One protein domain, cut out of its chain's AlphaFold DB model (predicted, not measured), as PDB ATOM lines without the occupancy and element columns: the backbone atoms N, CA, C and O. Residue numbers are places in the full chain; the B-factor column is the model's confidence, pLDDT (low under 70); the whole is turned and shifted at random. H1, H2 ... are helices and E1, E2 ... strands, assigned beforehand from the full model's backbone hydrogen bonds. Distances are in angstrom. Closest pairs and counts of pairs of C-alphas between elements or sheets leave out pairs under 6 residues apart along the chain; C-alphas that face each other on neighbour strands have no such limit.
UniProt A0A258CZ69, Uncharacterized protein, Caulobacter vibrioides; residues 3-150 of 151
ATOM      1  N   ILE A   3     -23.342   5.543 -11.821       85.25
ATOM      2  CA  ILE A   3     -23.049   5.168 -13.213       85.25
ATOM      3  C   ILE A   3     -24.339   4.867 -13.984       85.25
ATOM      4  O   ILE A   3     -24.516   5.308 -15.126       85.25
ATOM      5  N   ARG A   4     -25.275   4.139 -13.367       83.56
ATOM      6  CA  ARG A   4     -26.544   3.741 -13.991       83.56
ATOM      7  C   ARG A   4     -27.661   3.670 -12.958       83.56
ATOM      8  O   ARG A   4     -27.418   3.387 -11.789       83.56
ATOM      9  N   LEU A   5     -28.884   3.896 -13.429       83.19
ATOM     10  CA  LEU A   5     -30.118   3.790 -12.663       83.19
ATOM     11  C   LEU A   5     -31.091   2.867 -13.402       83.19
ATOM     12  O   LEU A   5     -31.307   3.032 -14.603       83.19
ATOM     13  N   ARG A   6     -31.694   1.923 -12.680       83.75
ATOM     14  CA  ARG A   6     -32.927   1.234 -13.087       83.75
ATOM     15  C   ARG A   6     -34.001   1.546 -12.058       83.75
ATOM     16  O   ARG A   6     -33.694   1.583 -10.872       83.75
ATOM     17  N   SER A   7     -35.239   1.745 -12.487       82.81
ATOM     18  CA  SER A   7     -36.339   2.071 -11.578       82.81
ATOM     19  C   SER A   7     -37.641   1.422 -12.015       82.81
ATOM     20  O   SER A   7     -37.909   1.328 -13.214       82.81
ATOM     21  N   ALA A   8     -38.471   1.073 -11.044       82.31
ATOM     22  CA  ALA A   8     -39.848   0.662 -11.263       82.31
ATOM     23  C   ALA A   8     -40.745   1.245 -10.171       82.31
ATOM     24  O   ALA A   8     -40.323   1.393  -9.020       82.31
ATOM     25  N   LEU A   9     -41.985   1.547 -10.545       84.00
ATOM     26  CA  LEU A   9     -43.034   1.922  -9.612       84.00
ATOM     27  C   LEU A   9     -44.060   0.792  -9.567       84.00
ATOM     28  O   LEU A   9     -44.623   0.427 -10.594       84.00
ATOM     29  N   ILE A  10     -44.286   0.226  -8.390       81.06
ATOM     30  CA  ILE A  10     -45.330  -0.778  -8.165       81.06
ATOM     31  C   ILE A  10     -46.534  -0.030  -7.603       81.06
ATOM     32  O   ILE A  10     -46.371   0.707  -6.636       81.06
ATOM     33  N   CYS A  11     -47.720  -0.181  -8.183       76.44
ATOM     34  CA  CYS A  11     -48.935   0.454  -7.667       76.44
ATOM     35  C   CYS A  11     -50.164  -0.413  -7.937       76.44
ATOM     36  O   CYS A  11     -50.145  -1.262  -8.827       76.44
ATOM     37  N   GLU A  12     -51.243  -0.171  -7.193       62.66
ATOM     38  CA  GLU A  12     -52.454  -1.003  -7.237       62.66
ATOM     39  C   GLU A  12     -53.126  -1.063  -8.618       62.66
ATOM     40  O   GLU A  12     -53.842  -2.016  -8.918       62.66
ATOM     41  N   THR A  13     -52.916  -0.072  -9.491       61.25
ATOM     42  CA  THR A  13     -53.409  -0.112 -10.875       61.25
ATOM     43  C   THR A  13     -52.492   0.654 -11.821       61.25
ATOM     44  O   THR A  13     -52.395   1.878 -11.760       61.25
ATOM     45  N   VAL A  14     -51.865  -0.073 -12.749       55.41
ATOM     46  CA  VAL A  14     -51.120   0.485 -13.885       55.41
ATOM     47  C   VAL A  14     -51.888   0.187 -15.162       55.41
ATOM     48  O   VAL A  14     -52.244  -0.967 -15.394       55.41
ATOM     49  N   ARG A  15     -52.088   1.180 -16.037       54.62
ATOM     50  CA  ARG A  15     -52.539   0.916 -17.410       54.62
ATOM     51  C   ARG A  15     -51.366   1.060 -18.374       54.62
ATOM     52  O   ARG A  15     -50.817   2.145 -18.566       54.62
ATOM     53  N   GLY A  16     -50.967  -0.053 -18.985       52.06
ATOM     54  CA  GLY A  16     -49.919  -0.077 -20.001       52.06
ATOM     55  C   GLY A  16     -50.383   0.507 -21.341       52.06
ATOM     56  O   GLY A  16     -51.580   0.610 -21.618       52.06
ATOM     57  N   ARG A  17     -49.428   0.815 -22.233       49.25
ATOM     58  CA  ARG A  17     -49.672   1.417 -23.566       49.25
ATOM     59  C   ARG A  17     -50.522   0.571 -24.539       49.25
ATOM     60  O   ARG A  17     -50.825   1.038 -25.629       49.25
ATOM     61  N   GLY A  18     -50.937  -0.638 -24.155       50.44
ATOM     62  CA  GLY A  18     -51.847  -1.508 -24.917       50.44
ATOM     63  C   GLY A  18     -53.213  -1.740 -24.259       50.44
ATOM     64  O   GLY A  18     -53.956  -2.610 -24.699       50.44
ATOM     65  N   GLY A  19     -53.541  -1.023 -23.178       47.38
ATOM     66  CA  GLY A  19     -54.786  -1.230 -22.432       47.38
ATOM     67  C   GLY A  19     -54.784  -2.440 -21.489       47.38
ATOM     68  O   GLY A  19     -55.796  -2.660 -20.830       47.38
ATOM     69  N   GLN A  20     -53.671  -3.176 -21.393       44.22
ATOM     70  CA  GLN A  20     -53.447  -4.177 -20.347       44.22
ATOM     71  C   GLN A  20     -53.227  -3.497 -18.990       44.22
ATOM     72  O   GLN A  20     -52.512  -2.493 -18.902       44.22
ATOM     73  N   THR A  21     -53.850  -4.055 -17.955       46.50
ATOM     74  CA  THR A  21     -53.628  -3.675 -16.558       46.50
ATOM     75  C   THR A  21     -52.496  -4.530 -16.001       46.50
ATOM     76  O   THR A  21     -52.571  -5.754 -16.081       46.50
ATOM     77  N   ASP A  22     -51.461  -3.896 -15.462       47.78
ATOM     78  CA  ASP A  22     -50.322  -4.568 -14.826       47.78
ATOM     79  C   ASP A  22     -50.155  -4.040 -13.386       47.78
ATOM     80  O   ASP A  22     -50.755  -3.031 -13.006       47.78
ATOM     81  N   LEU A  23     -49.358  -4.730 -12.573       47.78
ATOM     82  CA  LEU A  23     -48.946  -4.306 -11.229       47.78
ATOM     83  C   LEU A  23     -47.564  -3.624 -11.246       47.78
ATOM     84  O   LEU A  23     -47.135  -3.065 -10.236       47.78
ATOM     85  N   LEU A  24     -46.861  -3.662 -12.386       47.94
ATOM     86  CA  LEU A  24     -45.522  -3.104 -12.563       47.94
ATOM     87  C   LEU A  24     -45.526  -1.921 -13.543       47.94
ATOM     88  O   LEU A  24     -45.660  -2.077 -14.757       47.94
ATOM     89  N   GLY A  25     -45.304  -0.717 -13.025       51.12
ATOM     90  CA  GLY A  25     -45.117   0.480 -13.825       51.12
ATOM     91  C   GLY A  25     -43.668   0.649 -14.266       51.12
ATOM     92  O   GLY A  25     -42.857   1.270 -13.574       51.12
ATOM     93  N   ILE A  26     -43.341   0.125 -15.446       56.06
ATOM     94  CA  ILE A  26     -42.108   0.476 -16.165       56.06
ATOM     95  C   ILE A  26     -42.282   1.893 -16.739       56.06
ATOM     96  O   ILE A  26     -43.385   2.261 -17.131       56.06
ATOM     97  N   ALA A  27     -41.228   2.716 -16.749       53.47
ATOM     98  CA  ALA A  27     -41.273   4.111 -17.208       53.47
ATOM     99  C   ALA A  27     -42.126   4.313 -18.485       53.47
ATOM    100  O   ALA A  27     -41.973   3.586 -19.467       53.47
ATOM    101  N   GLY A  28     -43.014   5.315 -18.473       53.12
ATOM    102  CA  GLY A  28     -43.889   5.645 -19.609       53.12
ATOM    103  C   GLY A  28     -45.274   4.978 -19.623       53.12
ATOM    104  O   GLY A  28     -45.965   5.079 -20.644       53.12
ATOM    105  N   VAL A  29     -45.672   4.322 -18.526       72.69
ATOM    106  CA  VAL A  29     -47.061   3.907 -18.245       72.69
ATOM    107  C   VAL A  29     -47.874   5.025 -17.587       72.69
ATOM    108  O   VAL A  29     -47.312   5.956 -17.004       72.69
ATOM    109  N   GLU A  30     -49.199   4.905 -17.655       78.19
ATOM    110  CA  GLU A  30     -50.139   5.799 -16.980       78.19
ATOM    111  C   GLU A  30     -50.582   5.189 -15.640       78.19
ATOM    112  O   GLU A  30     -50.951   4.010 -15.568       78.19
ATOM    113  N   LEU A  31     -50.536   5.993 -14.578       84.94
ATOM    114  CA  LEU A  31     -50.990   5.634 -13.235       84.94
ATOM    115  C   LEU A  31     -52.372   6.253 -13.019       84.94
ATOM    116  O   LEU A  31     -52.541   7.469 -13.147       84.94
ATOM    117  N   LEU A  32     -53.368   5.419 -12.718       85.69
ATOM    118  CA  LEU A  32     -54.772   5.825 -12.740       85.69
ATOM    119  C   LEU A  32     -55.438   5.644 -11.381       85.69
ATOM    120  O   LEU A  32     -55.524   4.529 -10.875       85.69
ATOM    121  N   ALA A  33     -55.982   6.730 -10.834       85.75
ATOM    122  CA  ALA A  33     -56.828   6.675  -9.649       85.75
ATOM    123  C   ALA A  33     -58.287   6.339 -10.006       85.75
ATOM    124  O   ALA A  33     -58.810   6.763 -11.044       85.75
ATOM    125  N   TYR A  34     -58.966   5.609  -9.117       84.38
ATOM    126  CA  TYR A  34     -60.378   5.232  -9.279       84.38
ATOM    127  C   TYR A  34     -61.374   6.303  -8.834       84.38
ATOM    128  O   TYR A  34     -62.538   6.229  -9.200       84.38
ATOM    129  N   ASN A  35     -60.915   7.303  -8.086       84.69
ATOM    130  CA  ASN A  35     -61.750   8.304  -7.426       84.69
ATOM    131  C   ASN A  35     -61.253   9.718  -7.734       84.69
ATOM    132  O   ASN A  35     -60.085   9.896  -8.086       84.69
ATOM    133  N   LYS A  36     -62.132  10.718  -7.592       86.56
ATOM    134  CA  LYS A  36     -61.826  12.149  -7.769       86.56
ATOM    135  C   LYS A  36     -62.223  12.954  -6.517       86.56
ATOM    136  O   LYS A  36     -63.420  13.061  -6.255       86.56
ATOM    137  N   PRO A  37     -61.279  13.571  -5.784       88.69
ATOM    138  CA  PRO A  37     -59.831  13.362  -5.859       88.69
ATOM    139  C   PRO A  37     -59.438  11.912  -5.532       88.69
ATOM    140  O   PRO A  37     -60.178  11.173  -4.886       88.69
ATOM    141  N   GLY A  38     -58.275  11.497  -6.024       88.00
ATOM    142  CA  GLY A  38     -57.773  10.134  -5.916       88.00
ATOM    143  C   GLY A  38     -56.518  10.025  -5.060       88.00
ATOM    144  O   GLY A  38     -55.781  10.995  -4.874       88.00
ATOM    145  N   LEU A  39     -56.259   8.813  -4.584       89.44
ATOM    146  CA  LEU A  39     -55.036   8.430  -3.893       89.44
ATOM    147  C   LEU A  39     -54.469   7.192  -4.586       89.44
ATOM    148  O   LEU A  39     -55.222   6.267  -4.886       89.44
ATOM    149  N   LEU A  40     -53.160   7.180  -4.824       89.75
ATOM    150  CA  LEU A  40     -52.443   5.990  -5.264       89.75
ATOM    151  C   LEU A  40     -51.449   5.561  -4.192       89.75
ATOM    152  O   LEU A  40     -50.573   6.339  -3.807       89.75
ATOM    153  N   ASP A  41     -51.570   4.313  -3.755       88.62
ATOM    154  CA  ASP A  41     -50.539   3.640  -2.981       88.62
ATOM    155  C   ASP A  41     -49.514   3.016  -3.936       88.62
ATOM    156  O   ASP A  41     -49.834   2.205  -4.813       88.62
ATOM    157  N   CYS A  42     -48.265   3.442  -3.772       88.88
ATOM    158  CA  CYS A  42     -47.156   3.087  -4.639       88.88
ATOM    159  C   CYS A  42     -45.957   2.589  -3.824       88.88
ATOM    160  O   CYS A  42     -45.760   2.950  -2.664       88.88
ATOM    161  N   PHE A  43     -45.091   1.814  -4.462       89.62
ATOM    162  CA  PHE A  43     -43.787   1.431  -3.942       89.62
ATOM    163  C   PHE A  43     -42.733   1.724  -5.008       89.62
ATOM    164  O   PHE A  43     -42.735   1.121  -6.085       89.62
ATOM    165  N   LEU A  44     -41.859   2.692  -4.732       90.00
ATOM    166  CA  LEU A  44     -40.768   3.048  -5.633       90.00
ATOM    167  C   LEU A  44     -39.579   2.142  -5.350       90.00
ATOM    168  O   LEU A  44     -39.136   2.025  -4.210       90.00
ATOM    169  N   THR A  45     -39.043   1.541  -6.407       90.69
ATOM    170  CA  THR A  45     -37.806   0.764  -6.360       90.69
ATOM    171  C   THR A  45     -36.801   1.353  -7.337       90.69
ATOM    172  O   THR A  45     -37.137   1.657  -8.484       90.69
ATOM    173  N   ALA A  46     -35.562   1.525  -6.889       88.81
ATOM    174  CA  ALA A  46     -34.457   1.989  -7.710       88.81
ATOM    175  C   ALA A  46     -33.197   1.164  -7.431       88.81
ATOM    176  O   ALA A  46     -32.814   0.957  -6.282       88.81
ATOM    177  N   GLN A  47     -32.538   0.709  -8.492       90.81
ATOM    178  CA  GLN A  47     -31.234   0.063  -8.447       90.81
ATOM    179  C   GLN A  47     -30.182   1.027  -8.996       90.81
ATOM    180  O   GLN A  47     -30.279   1.473 -10.143       90.81
ATOM    181  N   LEU A  48     -29.161   1.299  -8.190       90.50
ATOM    182  CA  LEU A  48     -27.999   2.103  -8.544       90.50
ATOM    183  C   LEU A  48     -26.827   1.188  -8.918       90.50
ATOM    184  O   LEU A  48     -26.548   0.211  -8.222       90.50
ATOM    185  N   GLU A  49     -26.124   1.518  -9.997       92.00
ATOM    186  CA  GLU A  49     -24.774   1.013 -10.278       92.00
ATOM    187  C   GLU A  49     -23.767   2.114  -9.942       92.00
ATOM    188  O   GLU A  49     -23.954   3.261 -10.357       92.00
ATOM    189  N   LEU A  50     -22.724   1.770  -9.188       92.31
ATOM    190  CA  LEU A  50     -21.807   2.720  -8.559       92.31
ATOM    191  C   LEU A  50     -20.347   2.423  -8.914       92.31
ATOM    192  O   LEU A  50     -19.962   1.280  -9.164       92.31
ATOM    193  N   ASP A  51     -19.508   3.454  -8.853       92.25
ATOM    194  CA  ASP A  51     -18.046   3.386  -9.028       92.25
ATOM    195  C   ASP A  51     -17.280   2.879  -7.790       92.25
ATOM    196  O   ASP A  51     -16.048   2.895  -7.771       92.25
ATOM    197  N   ARG A  52     -18.002   2.404  -6.766       92.00
ATOM    198  CA  ARG A  52     -17.490   1.945  -5.462       92.00
ATOM    199  C   ARG A  52     -16.930   3.052  -4.559       92.00
ATOM    200  O   ARG A  52     -16.387   2.720  -3.504       92.00
ATOM    201  N   GLN A  53     -17.069   4.328  -4.909       93.50
ATOM    202  CA  GLN A  53     -16.786   5.436  -3.991       93.50
ATOM    203  C   GLN A  53     -17.984   5.697  -3.064       93.50
ATOM    204  O   GLN A  53     -19.120   5.372  -3.436       93.50
ATOM    205  N   PRO A  54     -17.769   6.296  -1.873       92.81
ATOM    206  CA  PRO A  54     -18.870   6.793  -1.057       92.81
ATOM    207  C   PRO A  54     -19.780   7.684  -1.903       92.81
ATOM    208  O   PRO A  54     -19.303   8.587  -2.585       92.81
ATOM    209  N   THR A  55     -21.080   7.409  -1.887       93.56
ATOM    210  CA  THR A  55     -22.061   8.150  -2.686       93.56
ATOM    211  C   THR A  55     -23.217   8.544  -1.781       93.56
ATOM    212  O   THR A  55     -23.809   7.688  -1.129       93.56
ATOM    213  N   PHE A  56     -23.543   9.830  -1.735       94.19
ATOM    214  CA  PHE A  56     -24.704  10.363  -1.027       94.19
ATOM    215  C   PHE A  56     -25.519  11.218  -1.985       94.19
ATOM    216  O   PHE A  56     -24.992  11.759  -2.959       94.19
ATOM    217  N   GLY A  57     -26.813  11.303  -1.733       94.50
ATOM    218  CA  GLY A  57     -27.716  12.012  -2.614       94.50
ATOM    219  C   GLY A  57     -29.140  11.982  -2.111       94.50
ATOM    220  O   GLY A  57     -29.416  11.647  -0.954       94.50
ATOM    221  N   ARG A  58     -30.063  12.293  -3.014       95.44
ATOM    222  CA  ARG A  58     -31.494  12.294  -2.723       95.44
ATOM    223  C   ARG A  58     -32.319  11.922  -3.940       95.44
ATOM    224  O   ARG A  58     -31.980  12.243  -5.078       95.44
ATOM    225  N   VAL A  59     -33.435  11.260  -3.677       94.75
ATOM    226  CA  VAL A  59     -34.512  11.058  -4.640       94.75
ATOM    227  C   VAL A  59     -35.574  12.109  -4.356       94.75
ATOM    228  O   VAL A  59     -36.202  12.071  -3.305       94.75
ATOM    229  N   ARG A  60     -35.788  13.048  -5.272       96.31
ATOM    230  CA  ARG A  60     -36.927  13.964  -5.228       96.31
ATOM    231  C   ARG A  60     -38.117  13.322  -5.912       96.31
ATOM    232  O   ARG A  60     -38.011  12.925  -7.067       96.31
ATOM    233  N   VAL A  61     -39.247  13.266  -5.228       95.88
ATOM    234  CA  VAL A  61     -40.540  12.874  -5.790       95.88
ATOM    235  C   VAL A  61     -41.424  14.112  -5.819       95.88
ATOM    236  O   VAL A  61     -41.579  14.768  -4.789       95.88
ATOM    237  N   SER A  62     -41.997  14.438  -6.975       96.81
ATOM    238  CA  SER A  62     -42.908  15.571  -7.112       96.81
ATOM    239  C   SER A  62     -44.099  15.295  -8.028       96.81
ATOM    240  O   SER A  62     -43.994  14.620  -9.051       96.81
ATOM    241  N   CYS A  63     -45.247  15.839  -7.646       95.50
ATOM    242  CA  CYS A  63     -46.457  15.966  -8.452       95.50
ATOM    243  C   CYS A  63     -47.318  17.099  -7.869       95.50
ATOM    244  O   CYS A  63     -46.959  17.730  -6.874       95.50
ATOM    245  N   THR A  64     -48.483  17.372  -8.456       94.31
ATOM    246  CA  THR A  64     -49.409  18.367  -7.898       94.31
ATOM    247  C   THR A  64     -49.809  18.006  -6.463       94.31
ATOM    248  O   THR A  64     -50.518  17.026  -6.239       94.31
ATOM    249  N   GLY A  65     -49.387  18.821  -5.493       92.31
ATOM    250  CA  GLY A  65     -49.714  18.637  -4.075       92.31
ATOM    251  C   GLY A  65     -48.792  17.696  -3.296       92.31
ATOM    252  O   GLY A  65     -49.140  17.325  -2.180       92.31
ATOM    253  N   LEU A  66     -47.646  17.306  -3.863       95.94
ATOM    254  CA  LEU A  66     -46.602  16.548  -3.170       95.94
ATOM    255  C   LEU A  66     -45.229  16.948  -3.720       95.94
ATOM    256  O   LEU A  66     -44.986  16.826  -4.918       95.94
ATOM    257  N   GLU A  67     -44.312  17.357  -2.848       97.25
ATOM    258  CA  GLU A  67     -42.890  17.493  -3.182       97.25
ATOM    259  C   GLU A  67     -42.057  17.033  -1.987       97.25
ATOM    260  O   GLU A  67     -42.183  17.556  -0.876       97.25
ATOM    261  N   LYS A  68     -41.213  16.018  -2.195       97.31
ATOM    262  CA  LYS A  68     -40.388  15.475  -1.118       97.31
ATOM    263  C   LYS A  68     -39.051  14.941  -1.602       97.31
ATOM    264  O   LYS A  68     -38.986  14.202  -2.579       97.31
ATOM    265  N   ASP A  69     -38.012  15.264  -0.839       96.94
ATOM    266  CA  ASP A  69     -36.682  14.679  -0.969       96.94
ATOM    267  C   ASP A  69     -36.507  13.503   0.004       96.94
ATOM    268  O   ASP A  69     -36.780  13.622   1.202       96.94
ATOM    269  N   PHE A  70     -36.023  12.382  -0.526       95.69
ATOM    270  CA  PHE A  70     -35.682  11.158   0.195       95.69
ATOM    271  C   PHE A  70     -34.162  10.960   0.131       95.69
ATOM    272  O   PHE A  70     -33.649  10.573  -0.925       95.69
ATOM    273  N   PRO A  71     -33.422  11.273   1.206       95.19
ATOM    274  CA  PRO A  71     -31.970  11.165   1.207       95.19
ATOM    275  C   PRO A  71     -31.525   9.701   1.205       95.19
ATOM    276  O   PRO A  71     -32.235   8.815   1.683       95.19
ATOM    277  N   PHE A  72     -30.324   9.451   0.695       93.94
ATOM    278  CA  PHE A  72     -29.661   8.159   0.805       93.94
ATOM    279  C   PHE A  72     -28.147   8.331   0.927       93.94
ATOM    280  O   PHE A  72     -27.568   9.317   0.466       93.94
ATOM    281  N   ALA A  73     -27.501   7.323   1.504       94.12
ATOM    282  CA  ALA A  73     -26.054   7.201   1.542       94.12
ATOM    283  C   ALA A  73     -25.656   5.751   1.269       94.12
ATOM    284  O   ALA A  73     -26.273   4.814   1.776       94.12
ATOM    285  N   VAL A  74     -24.615   5.568   0.464       93.62
ATOM    286  CA  VAL A  74     -24.026   4.269   0.155       93.62
ATOM    287  C   VAL A  74     -22.542   4.314   0.519       93.62
ATOM    288  O   VAL A  74     -21.817   5.175   0.006       93.62
ATOM    289  N   PRO A  75     -22.066   3.413   1.396       93.19
ATOM    290  CA  PRO A  75     -20.656   3.356   1.758       93.19
ATOM    291  C   PRO A  75     -19.779   2.901   0.580       93.19
ATOM    292  O   PRO A  75     -20.251   2.320  -0.399       93.19
ATOM    293  N   ALA A  76     -18.472   3.152   0.688       93.19
ATOM    294  CA  ALA A  76     -17.494   2.708  -0.302       93.19
ATOM    295  C   ALA A  76     -17.474   1.177  -0.466       93.19
ATOM    296  O   ALA A  76     -17.841   0.428   0.435       93.19
ATOM    297  N   GLY A  77     -16.984   0.707  -1.612       93.62
ATOM    298  CA  GLY A  77     -16.800  -0.717  -1.907       93.62
ATOM    299  C   GLY A  77     -18.033  -1.417  -2.484       93.62
ATOM    300  O   GLY A  77     -17.895  -2.505  -3.042       93.62
ATOM    301  N   HIS A  78     -19.211  -0.790  -2.437       91.56
ATOM    302  CA  HIS A  78     -20.447  -1.353  -2.977       91.56
ATOM    303  C   HIS A  78     -20.634  -0.963  -4.454       91.56
ATOM    304  O   HIS A  78     -20.828   0.215  -4.752       91.56
ATOM    305  N   PRO A  79     -20.598  -1.916  -5.408       91.88
ATOM    306  CA  PRO A  79     -20.841  -1.624  -6.825       91.88
ATOM    307  C   PRO A  79     -22.333  -1.447  -7.152       91.88
ATOM    308  O   PRO A  79     -22.677  -0.950  -8.224       91.88
ATOM    309  N   HIS A  80     -23.217  -1.865  -6.243       91.75
ATOM    310  CA  HIS A  80     -24.664  -1.795  -6.398       91.75
ATOM    311  C   HIS A  80     -25.326  -1.368  -5.090       91.75
ATOM    312  O   HIS A  80     -24.907  -1.807  -4.019       91.75
ATOM    313  N   ALA A  81     -26.389  -0.574  -5.197       92.06
ATOM    314  CA  ALA A  81     -27.265  -0.229  -4.082       92.06
ATOM    315  C   ALA A  81     -28.732  -0.250  -4.521       92.06
ATOM    316  O   ALA A  81     -29.043   0.006  -5.686       92.06
ATOM    317  N   GLY A  82     -29.622  -0.573  -3.587       90.94
ATOM    318  CA  GLY A  82     -31.065  -0.535  -3.788       90.94
ATOM    319  C   GLY A  82     -31.695   0.544  -2.919       90.94
ATOM    320  O   GLY A  82     -31.362   0.654  -1.743       90.94
ATOM    321  N   LEU A  83     -32.615   1.312  -3.493       91.12
ATOM    322  CA  LEU A  83     -33.514   2.206  -2.774       91.12
ATOM    323  C   LEU A  83     -34.932   1.672  -2.953       91.12
ATOM    324  O   LEU A  83     -35.344   1.366  -4.074       91.12
ATOM    325  N   ALA A  84     -35.662   1.535  -1.855       91.38
ATOM    326  CA  ALA A  84     -37.011   0.999  -1.868       91.38
ATOM    327  C   ALA A  84     -37.833   1.663  -0.769       91.38
ATOM    328  O   ALA A  84     -37.473   1.570   0.405       91.38
ATOM    329  N   PHE A  85     -38.915   2.343  -1.140       92.31
ATOM    330  CA  PHE A  85     -39.774   2.998  -0.161       92.31
ATOM    331  C   PHE A  85     -41.220   3.146  -0.646       92.31
ATOM    332  O   PHE A  85     -41.468   3.302  -1.848       92.31
ATOM    333  N   PRO A  86     -42.190   3.093   0.287       93.81
ATOM    334  CA  PRO A  86     -43.585   3.323  -0.037       93.81
ATOM    335  C   PRO A  86     -43.839   4.809  -0.307       93.81
ATOM    336  O   PRO A  86     -43.202   5.687   0.276       93.81
ATOM    337  N   LEU A  87     -44.818   5.084  -1.160       93.31
ATOM    338  CA  LEU A  87     -45.274   6.412  -1.542       93.31
ATOM    339  C   LEU A  87     -46.801   6.451  -1.551       93.31
ATOM    340  O   LEU A  87     -47.455   5.491  -1.948       93.31
ATOM    341  N   LYS A  88     -47.350   7.598  -1.160       94.06
ATOM    342  CA  LYS A  88     -48.763   7.937  -1.326       94.06
ATOM    343  C   LYS A  88     -48.840   9.129  -2.264       94.06
ATOM    344  O   LYS A  88     -48.286  10.177  -1.942       94.06
ATOM    345  N   ILE A  89     -49.451   8.950  -3.432       94.19
ATOM    346  CA  ILE A  89     -49.493   9.970  -4.484       94.19
ATOM    347  C   ILE A  89     -50.909  10.553  -4.571       94.19
ATOM    348  O   ILE A  89     -51.851   9.808  -4.865       94.19
ATOM    349  N   PRO A  90     -51.084  11.865  -4.339       95.00
ATOM    350  CA  PRO A  90     -52.368  12.518  -4.527       95.00
ATOM    351  C   PRO A  90     -52.638  12.715  -6.024       95.00
ATOM    352  O   PRO A  90     -51.812  13.266  -6.751       95.00
ATOM    353  N   VAL A  91     -53.823  12.318  -6.486       93.12
ATOM    354  CA  VAL A  91     -54.288  12.570  -7.856       93.12
ATOM    355  C   VAL A  91     -55.482  13.515  -7.792       93.12
ATOM    356  O   VAL A  91     -56.632  13.099  -7.685       93.12
ATOM    357  N   VAL A  92     -55.205  14.818  -7.812       91.44
ATOM    358  CA  VAL A  92     -56.239  15.874  -7.783       91.44
ATOM    359  C   VAL A  92     -56.602  16.383  -9.180       91.44
ATOM    360  O   VAL A  92     -57.697  16.893  -9.398       91.44
ATOM    361  N   SER A  93     -55.702  16.201 -10.144       91.38
ATOM    362  CA  SER A  93     -55.872  16.541 -11.555       91.38
ATOM    363  C   SER A  93     -55.030  15.595 -12.411       91.38
ATOM    364  O   SER A  93     -54.157  14.898 -11.894       91.38
ATOM    365  N   GLN A  94     -55.246  15.604 -13.729       92.12
ATOM    366  CA  GLN A  94     -54.259  15.033 -14.650       92.12
ATOM    367  C   GLN A  94     -52.919  15.768 -14.503       92.12
ATOM    368  O   GLN A  94     -52.896  16.969 -14.211       92.12
ATOM    369  N   GLY A  95     -51.814  15.049 -14.684       93.31
ATOM    370  CA  GLY A  95     -50.473  15.605 -14.523       93.31
ATOM    371  C   GLY A  95     -49.380  14.551 -14.645       93.31
ATOM    372  O   GLY A  95     -49.560  13.530 -15.307       93.31
ATOM    373  N   GLU A  96     -48.250  14.795 -13.989       94.00
ATOM    374  CA  GLU A  96     -47.120  13.868 -13.961       94.00
ATOM    375  C   GLU A  96     -46.651  13.613 -12.529       94.00
ATOM    376  O   GLU A  96     -46.629  14.518 -11.694       94.00
ATOM    377  N   LEU A  97     -46.233  12.374 -12.280       92.94
ATOM    378  CA  LEU A  97     -45.341  12.027 -11.189       92.94
ATOM    379  C   LEU A  97     -43.918  12.096 -11.726       92.94
ATOM    380  O   LEU A  97     -43.551  11.339 -12.628       92.94
ATOM    381  N   VAL A  98     -43.119  12.987 -11.158       93.75
ATOM    382  CA  VAL A  98     -41.721  13.183 -11.513       93.75
ATOM    383  C   VAL A  98     -40.851  12.660 -10.381       93.75
ATOM    384  O   VAL A  98     -41.016  13.030  -9.222       93.75
ATOM    385  N   VAL A  99     -39.897  11.802 -10.722       92.12
ATOM    386  CA  VAL A  99     -38.865  11.323  -9.806       92.12
ATOM    387  C   VAL A  99     -37.511  11.752 -10.342       92.12
ATOM    388  O   VAL A  99     -37.172  11.472 -11.492       92.12
ATOM    389  N   ILE A 100     -36.740  12.453  -9.518       93.31
ATOM    390  CA  ILE A 100     -35.429  12.989  -9.872       93.31
ATOM    391  C   ILE A 100     -34.396  12.452  -8.889       93.31
ATOM    392  O   ILE A 100     -34.525  12.643  -7.685       93.31
ATOM    393  N   LEU A 101     -33.361  11.795  -9.395       92.62
ATOM    394  CA  LEU A 101     -32.225  11.343  -8.605       92.62
ATOM    395  C   LEU A 101     -31.086  12.357  -8.715       92.62
ATOM    396  O   LEU A 101     -30.584  12.600  -9.815       92.62
ATOM    397  N   PHE A 102     -30.668  12.893  -7.573       93.88
ATOM    398  CA  PHE A 102     -29.500  13.756  -7.434       93.88
ATOM    399  C   PHE A 102     -28.335  12.954  -6.841       93.88
ATOM    400  O   PHE A 102     -28.509  12.262  -5.835       93.88
ATOM    401  N   ASP A 103     -27.163  13.044  -7.474       93.19
ATOM    402  CA  ASP A 103     -25.891  12.562  -6.926       93.19
ATOM    403  C   ASP A 103     -25.184  13.748  -6.255       93.19
ATOM    404  O   ASP A 103     -24.380  14.436  -6.878       93.19
ATOM    405  N   ASP A 104     -25.510  14.012  -4.989       93.19
ATOM    406  CA  ASP A 104     -24.969  15.164  -4.255       93.19
ATOM    407  C   ASP A 104     -23.464  14.996  -3.936       93.19
ATOM    408  O   ASP A 104     -22.815  15.942  -3.486       93.19
ATOM    409  N   SER A 105     -22.878  13.818  -4.203       88.31
ATOM    410  CA  SER A 105     -21.428  13.597  -4.117       88.31
ATOM    411  C   SER A 105     -20.642  14.238  -5.267       88.31
ATOM    412  O   SER A 105     -19.414  14.325  -5.194       88.31
ATOM    413  N   GLN A 106     -21.331  14.719  -6.308       86.25
ATOM    414  CA  GLN A 106     -20.744  15.440  -7.435       86.25
ATOM    415  C   GLN A 106     -21.539  16.707  -7.750       86.25
ATOM    416  O   GLN A 106     -22.688  16.640  -8.171       86.25
ATOM    417  N   SER A 107     -20.901  17.871  -7.617       81.06
ATOM    418  CA  SER A 107     -21.556  19.170  -7.840       81.06
ATOM    419  C   SER A 107     -22.102  19.356  -9.257       81.06
ATOM    420  O   SER A 107     -23.098  20.053  -9.434       81.06
ATOM    421  N   ASP A 108     -21.467  18.721 -10.246       83.88
ATOM    422  CA  ASP A 108     -21.737  18.951 -11.670       83.88
ATOM    423  C   ASP A 108     -22.482  17.774 -12.327       83.88
ATOM    424  O   ASP A 108     -22.671  17.754 -13.545       83.88
ATOM    425  N   ALA A 109     -22.894  16.768 -11.548       83.88
ATOM    426  CA  ALA A 109     -23.624  15.628 -12.085       83.88
ATOM    427  C   ALA A 109     -25.052  16.032 -12.475       83.88
ATOM    428  O   ALA A 109     -25.839  16.496 -11.648       83.88
ATOM    429  N   GLU A 110     -25.413  15.804 -13.740       87.00
ATOM    430  CA  GLU A 110     -26.784  16.024 -14.188       87.00
ATOM    431  C   GLU A 110     -27.753  15.076 -13.460       87.00
ATOM    432  O   GLU A 110     -27.536  13.855 -13.421       87.00
ATOM    433  N   PRO A 111     -28.855  15.604 -12.902       90.31
ATOM    434  CA  PRO A 111     -29.823  14.778 -12.209       90.31
ATOM    435  C   PRO A 111     -30.583  13.881 -13.189       90.31
ATOM    436  O   PRO A 111     -30.983  14.288 -14.282       90.31
ATOM    437  N   ARG A 112     -30.847  12.641 -12.775       88.62
ATOM    438  CA  ARG A 112     -31.573  11.670 -13.606       88.62
ATOM    439  C   ARG A 112     -33.067  11.792 -13.348       88.62
ATOM    440  O   ARG A 112     -33.505  11.584 -12.220       88.62
ATOM    441  N   ARG A 113     -33.849  12.085 -14.387       90.06
ATOM    442  CA  ARG A 113     -35.303  12.284 -14.304       90.06
ATOM    443  C   ARG A 113     -36.078  11.107 -14.895       90.06
ATOM    444  O   ARG A 113     -35.764  10.638 -15.985       90.06
ATOM    445  N   ILE A 114     -37.124  10.681 -14.194       88.12
ATOM    446  CA  ILE A 114     -38.098   9.672 -14.623       88.12
ATOM    447  C   ILE A 114     -39.499  10.262 -14.431       88.12
ATOM    448  O   ILE A 114     -39.770  10.873 -13.399       88.12
ATOM    449  N   CYS A 115     -40.380  10.084 -15.415       88.94
ATOM    450  CA  CYS A 115     -41.754  10.583 -15.363       88.94
ATOM    451  C   CYS A 115     -42.773   9.464 -15.604       88.94
ATOM    452  O   CYS A 115     -42.556   8.580 -16.440       88.94
ATOM    453  N   TRP A 116     -43.916   9.574 -14.930       89.00
ATOM    454  CA  TRP A 116     -45.134   8.813 -15.205       89.00
ATOM    455  C   TRP A 116     -46.320   9.763 -15.335       89.00
ATOM    456  O   TRP A 116     -46.410  10.741 -14.595       89.00
ATOM    457  N   SER A 117     -47.246   9.467 -16.244       89.38
ATOM    458  CA  SER A 117     -48.491  10.231 -16.356       89.38
ATOM    459  C   SER A 117     -49.443   9.847 -15.222       89.38
ATOM    460  O   SER A 117     -49.606   8.665 -14.925       89.38
ATOM    461  N   LEU A 118     -50.067  10.847 -14.601       91.19
ATOM    462  CA  LEU A 118     -51.098  10.690 -13.579       91.19
ATOM    463  C   LEU A 118     -52.462  11.037 -14.166       91.19
ATOM    464  O   LEU A 118     -52.624  12.068 -14.825       91.19
ATOM    465  N   GLY A 119     -53.457  10.208 -13.870       90.81
ATOM    466  CA  GLY A 119     -54.813  10.429 -14.339       90.81
ATOM    467  C   GLY A 119     -55.864   9.680 -13.536       90.81
ATOM    468  O   GLY A 119     -55.613   9.123 -12.470       90.81
ATOM    469  N   PHE A 120     -57.071   9.669 -14.087       88.25
ATOM    470  CA  PHE A 120     -58.221   8.986 -13.514       88.25
ATOM    471  C   PHE A 120     -58.738   7.950 -14.496       88.25
ATOM    472  O   PHE A 120     -58.729   8.181 -15.709       88.25
ATOM    473  N   VAL A 121     -59.265   6.839 -13.989       86.62
ATOM    474  CA  VAL A 121     -60.001   5.910 -14.850       86.62
ATOM    475  C   VAL A 121     -61.226   6.619 -15.470       86.62
ATOM    476  O   VAL A 121     -61.813   7.500 -14.833       86.62
ATOM    477  N   PRO A 122     -61.678   6.242 -16.685       82.06
ATOM    478  CA  PRO A 122     -62.771   6.933 -17.390       82.06
ATOM    479  C   PRO A 122     -64.113   7.028 -16.643       82.06
ATOM    480  O   PRO A 122     -64.969   7.815 -17.032       82.06
ATOM    481  N   ARG A 123     -64.310   6.232 -15.584       84.94
ATOM    482  CA  ARG A 123     -65.522   6.201 -14.748       84.94
ATOM    483  C   ARG A 123     -65.254   6.553 -13.285       84.94
ATOM    484  O   ARG A 123     -66.011   6.137 -12.423       84.94
ATOM    485  N   ALA A 124     -64.164   7.266 -13.005       84.62
ATOM    486  CA  ALA A 124     -63.847   7.645 -11.637       84.62
ATOM    487  C   ALA A 124     -64.956   8.520 -11.046       84.62
ATOM    488  O   ALA A 124     -65.290   9.565 -11.625       84.62
ATOM    489  N   GLU A 125     -65.505   8.082  -9.916       86.25
ATOM    490  CA  GLU A 125     -66.600   8.761  -9.232       86.25
ATOM    491  C   GLU A 125     -66.063   9.922  -8.378       86.25
ATOM    492  O   GLU A 125     -64.944   9.848  -7.848       86.25
ATOM    493  N   PRO A 126     -66.819  11.028  -8.264       86.88
ATOM    494  CA  PRO A 126     -66.528  12.054  -7.277       86.88
ATOM    495  C   PRO A 126     -66.615  11.456  -5.876       86.88
ATOM    496  O   PRO A 126     -67.505  10.660  -5.585       86.88
ATOM    497  N   THR A 127     -65.711  11.874  -5.005       83.00
ATOM    498  CA  THR A 127     -65.763  11.537  -3.582       83.00
ATOM    499  C   THR A 127     -66.040  12.785  -2.767       83.00
ATOM    500  O   THR A 127     -65.704  13.890  -3.191       83.00
ATOM    501  N   ASP A 128     -66.571  12.597  -1.563       83.44
ATOM    502  CA  ASP A 128     -66.741  13.674  -0.580       83.44
ATOM    503  C   ASP A 128     -65.412  14.075   0.090       83.44
ATOM    504  O   ASP A 128     -65.385  14.898   1.005       83.44
ATOM    505  N   LEU A 129     -64.294  13.470  -0.329       80.62
ATOM    506  CA  LEU A 129     -62.977  13.754   0.219       80.62
ATOM    507  C   LEU A 129     -62.464  15.102  -0.287       80.62
ATOM    508  O   LEU A 129     -62.451  15.384  -1.485       80.62
ATOM    509  N   ASP A 130     -61.957  15.904   0.643       89.00
ATOM    510  CA  ASP A 130     -61.264  17.145   0.328       89.00
ATOM    511  C   ASP A 130     -59.876  16.853  -0.270       89.00
ATOM    512  O   ASP A 130     -59.036  16.178   0.335       89.00
ATOM    513  N   GLY A 131     -59.617  17.395  -1.463       89.06
ATOM    514  CA  GLY A 131     -58.333  17.261  -2.147       89.06
ATOM    515  C   GLY A 131     -57.168  17.825  -1.334       89.06
ATOM    516  O   GLY A 131     -56.091  17.227  -1.339       89.06
ATOM    517  N   ALA A 132     -57.381  18.911  -0.580       91.69
ATOM    518  CA  ALA A 132     -56.350  19.479   0.284       91.69
ATOM    519  C   ALA A 132     -56.004  18.532   1.445       91.69
ATOM    520  O   ALA A 132     -54.827  18.338   1.761       91.69
ATOM    521  N   ALA A 133     -57.007  17.873   2.032       91.31
ATOM    522  CA  ALA A 133     -56.795  16.864   3.066       91.31
ATOM    523  C   ALA A 133     -56.011  15.648   2.538       91.31
ATOM    524  O   ALA A 133     -55.093  15.171   3.213       91.31
ATOM    525  N   ILE A 134     -56.304  15.175   1.318       90.31
ATOM    526  CA  ILE A 134     -55.544  14.083   0.680       90.31
ATOM    527  C   ILE A 134     -54.088  14.495   0.443       90.31
ATOM    528  O   ILE A 134     -53.178  13.730   0.767       90.31
ATOM    529  N   GLN A 135     -53.852  15.695  -0.091       95.00
ATOM    530  CA  GLN A 135     -52.499  16.215  -0.312       95.00
ATOM    531  C   GLN A 135     -51.712  16.305   1.000       95.00
ATOM    532  O   GLN A 135     -50.596  15.790   1.084       95.00
ATOM    533  N   ALA A 136     -52.316  16.870   2.051       94.88
ATOM    534  CA  ALA A 136     -51.697  16.967   3.370       94.88
ATOM    535  C   ALA A 136     -51.350  15.586   3.952       94.88
ATOM    536  O   ALA A 136     -50.251  15.392   4.475       94.88
ATOM    537  N   ALA A 137     -52.245  14.602   3.815       94.00
ATOM    538  CA  ALA A 137     -51.994  13.234   4.260       94.00
ATOM    539  C   ALA A 137     -50.848  12.562   3.481       94.00
ATOM    540  O   ALA A 137     -50.012  11.880   4.078       94.00
ATOM    541  N   CYS A 138     -50.772  12.775   2.163       95.69
ATOM    542  CA  CYS A 138     -49.683  12.260   1.329       95.69
ATOM    543  C   CYS A 138     -48.335  12.877   1.715       95.69
ATOM    544  O   CYS A 138     -47.354  12.149   1.875       95.69
ATOM    545  N   GLN A 139     -48.294  14.195   1.923       97.12
ATOM    546  CA  GLN A 139     -47.087  14.895   2.358       97.12
ATOM    547  C   GLN A 139     -46.618  14.395   3.732       97.12
ATOM    548  O   GLN A 139     -45.457  14.020   3.877       97.12
ATOM    549  N   ALA A 140     -47.522  14.288   4.712       96.31
ATOM    550  CA  ALA A 140     -47.192  13.785   6.049       96.31
ATOM    551  C   ALA A 140     -46.671  12.333   6.024       96.31
ATOM    552  O   ALA A 140     -45.753  11.965   6.768       96.31
ATOM    553  N   PHE A 141     -47.228  11.496   5.143       96.38
ATOM    554  CA  PHE A 141     -46.719  10.146   4.917       96.38
ATOM    555  C   PHE A 141     -45.307  10.170   4.315       96.38
ATOM    556  O   PHE A 141     -44.415   9.488   4.822       96.38
ATOM    557  N   ALA A 142     -45.079  10.985   3.282       96.69
ATOM    558  CA  ALA A 142     -43.771  11.144   2.650       96.69
ATOM    559  C   ALA A 142     -42.710  11.658   3.639       96.69
ATOM    560  O   ALA A 142     -41.585  11.156   3.657       96.69
ATOM    561  N   ASP A 143     -43.076  12.588   4.524       96.00
ATOM    562  CA  ASP A 143     -42.217  13.069   5.609       96.00
ATOM    563  C   ASP A 143     -41.829  11.943   6.574       96.00
ATOM    564  O   ASP A 143     -40.655  11.781   6.910       96.00
ATOM    565  N   THR A 144     -42.802  11.118   6.967       95.81
ATOM    566  CA  THR A 144     -42.577   9.961   7.846       95.81
ATOM    567  C   THR A 144     -41.609   8.957   7.218       95.81
ATOM    568  O   THR A 144     -40.731   8.435   7.904       95.81
ATOM    569  N   VAL A 145     -41.762   8.677   5.922       95.06
ATOM    570  CA  VAL A 145     -40.890   7.751   5.187       95.06
ATOM    571  C   VAL A 145     -39.479   8.322   5.053       95.06
ATOM    572  O   VAL A 145     -38.522   7.632   5.394       95.06
ATOM    573  N   ALA A 146     -39.337   9.584   4.640       93.56
ATOM    574  CA  ALA A 146     -38.031  10.225   4.483       93.56
ATOM    575  C   ALA A 146     -37.231  10.245   5.794       93.56
ATOM    576  O   ALA A 146     -36.044   9.929   5.793       93.56
ATOM    577  N   ASN A 147     -37.887  10.517   6.927       90.94
ATOM    578  CA  ASN A 147     -37.241  10.506   8.243       90.94
ATOM    579  C   ASN A 147     -36.722   9.116   8.649       90.94
ATOM    580  O   ASN A 147     -35.778   9.016   9.428       90.94
ATOM    581  N   LYS A 148     -37.319   8.035   8.131       89.50
ATOM    582  CA  LYS A 148     -36.859   6.663   8.387       89.50
ATOM    583  C   LYS A 148     -35.676   6.248   7.518       89.50
ATOM    584  O   LYS A 148     -35.000   5.300   7.884       89.50
ATOM    585  N   MET A 149     -35.423   6.935   6.405       82.12
ATOM    586  CA  MET A 149     -34.305   6.629   5.501       82.12
ATOM    587  C   MET A 149     -32.963   7.214   5.963       82.12
ATOM    588  O   MET A 149     -31.927   6.886   5.396       82.12
ATOM    589  N   VAL A 150     -32.982   8.092   6.971       65.94
ATOM    590  CA  VAL A 150     -31.788   8.750   7.532       65.94
ATOM    591  C   VAL A 150     -31.155   7.937   8.677       65.94
ATOM    592  O   VAL A 150     -30.038   8.245   9.085       65.94
TER     593      VAL A 150
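Overview. This is residues 3 to 150 of the 151 residues of an uncharacterized protein of Caulobacter vibrioides (UniProt A0A258CZ69). The strands make a flattened, nearly closed barrel: E1, E4 and E7 form one wall, E6, E5, E8 and E9 the other, and E3 joins the walls between E1 and E9. Helix H1 runs lengthwise over the seam where E6 and E7 come near without pairing, and short E2 folds back beside E1. The printed part has 148 residues with nine named strands, E1 to E9, then H1; it is mostly strand, in one mixed, branched sheet. It is compact, with a radius of gyration of the C-alphas of 16.1 A, yet only just elongated, spanning 51 by 34 by 23 A.

Arrangement. Begin in the twisted sheet with E1, residues 3 to 15, which bends by 109 degrees at residue 12. On one side of it you find antiparallel E4, residues 38 to 50, with N 6 and O 47 within hydrogen-bond range at 2.9 A. On that same side is antiparallel E3, residues 30 to 36, with N 15 and O 30 at 3.1 A. On the other side E2, residues 21 to 25, forms a hairpin with E1, N 25 and O 9 being 2.8 A apart. Beside E4 look for the antiparallel edge strand E7, residues 80 to 91, at 162 degrees, with N 42 and O 87 at 2.9 A. From E3 step to E9, residues 112 to 126, parallel at 36 degrees, with N 31 and O 117 at 2.9 A. E9 forms a hairpin with E8, residues 95 to 102, with N 97 and O 116 at 2.8 A. E8 is antiparallel to E5, residues 55 to 63, with N 60 and O 100 at 2.8 A. E5 forms a hairpin with edge strand E6, residues 66 to 74, with N 59 and O 70 at 2.8 A. The closest C-alphas of E6 and E7 are those of Val 74 and Ala 81, 7.0 A apart. H1, residues 131 to 148, is on the sheet at a height of 7.6 A, over E7 and only just over E6, on which 3 of its C-alphas fall. It runs along the strands, at 0 degrees to E7 on the local plane; its closest C-alphas to E7 are Cys 138 to Lys 88, 5.2 A. In H1 every O i to N i+4 pair is within hydrogen-bond range.

Along the chain. Find C-alpha 3 at (-23.049, 5.168, -13.213); from there E1 runs 30.1 A. E4 measures 36.8 A, E7 33.0 A and E9 35.5 A. H1 runs 26.2 A from C-alpha 131 at (-58.333, 17.261, -2.147) to C-alpha 148 at (-36.859, 6.663, 8.387).

Size, cuts and confidence. The C-alphas farthest apart, of Gly 77 and Asp 128, are 52.0 A apart. The printed part has no cut and no long link. The mean pLDDT of the printed part is 85.8; residues 12 to 28 and residue 150 are under 70.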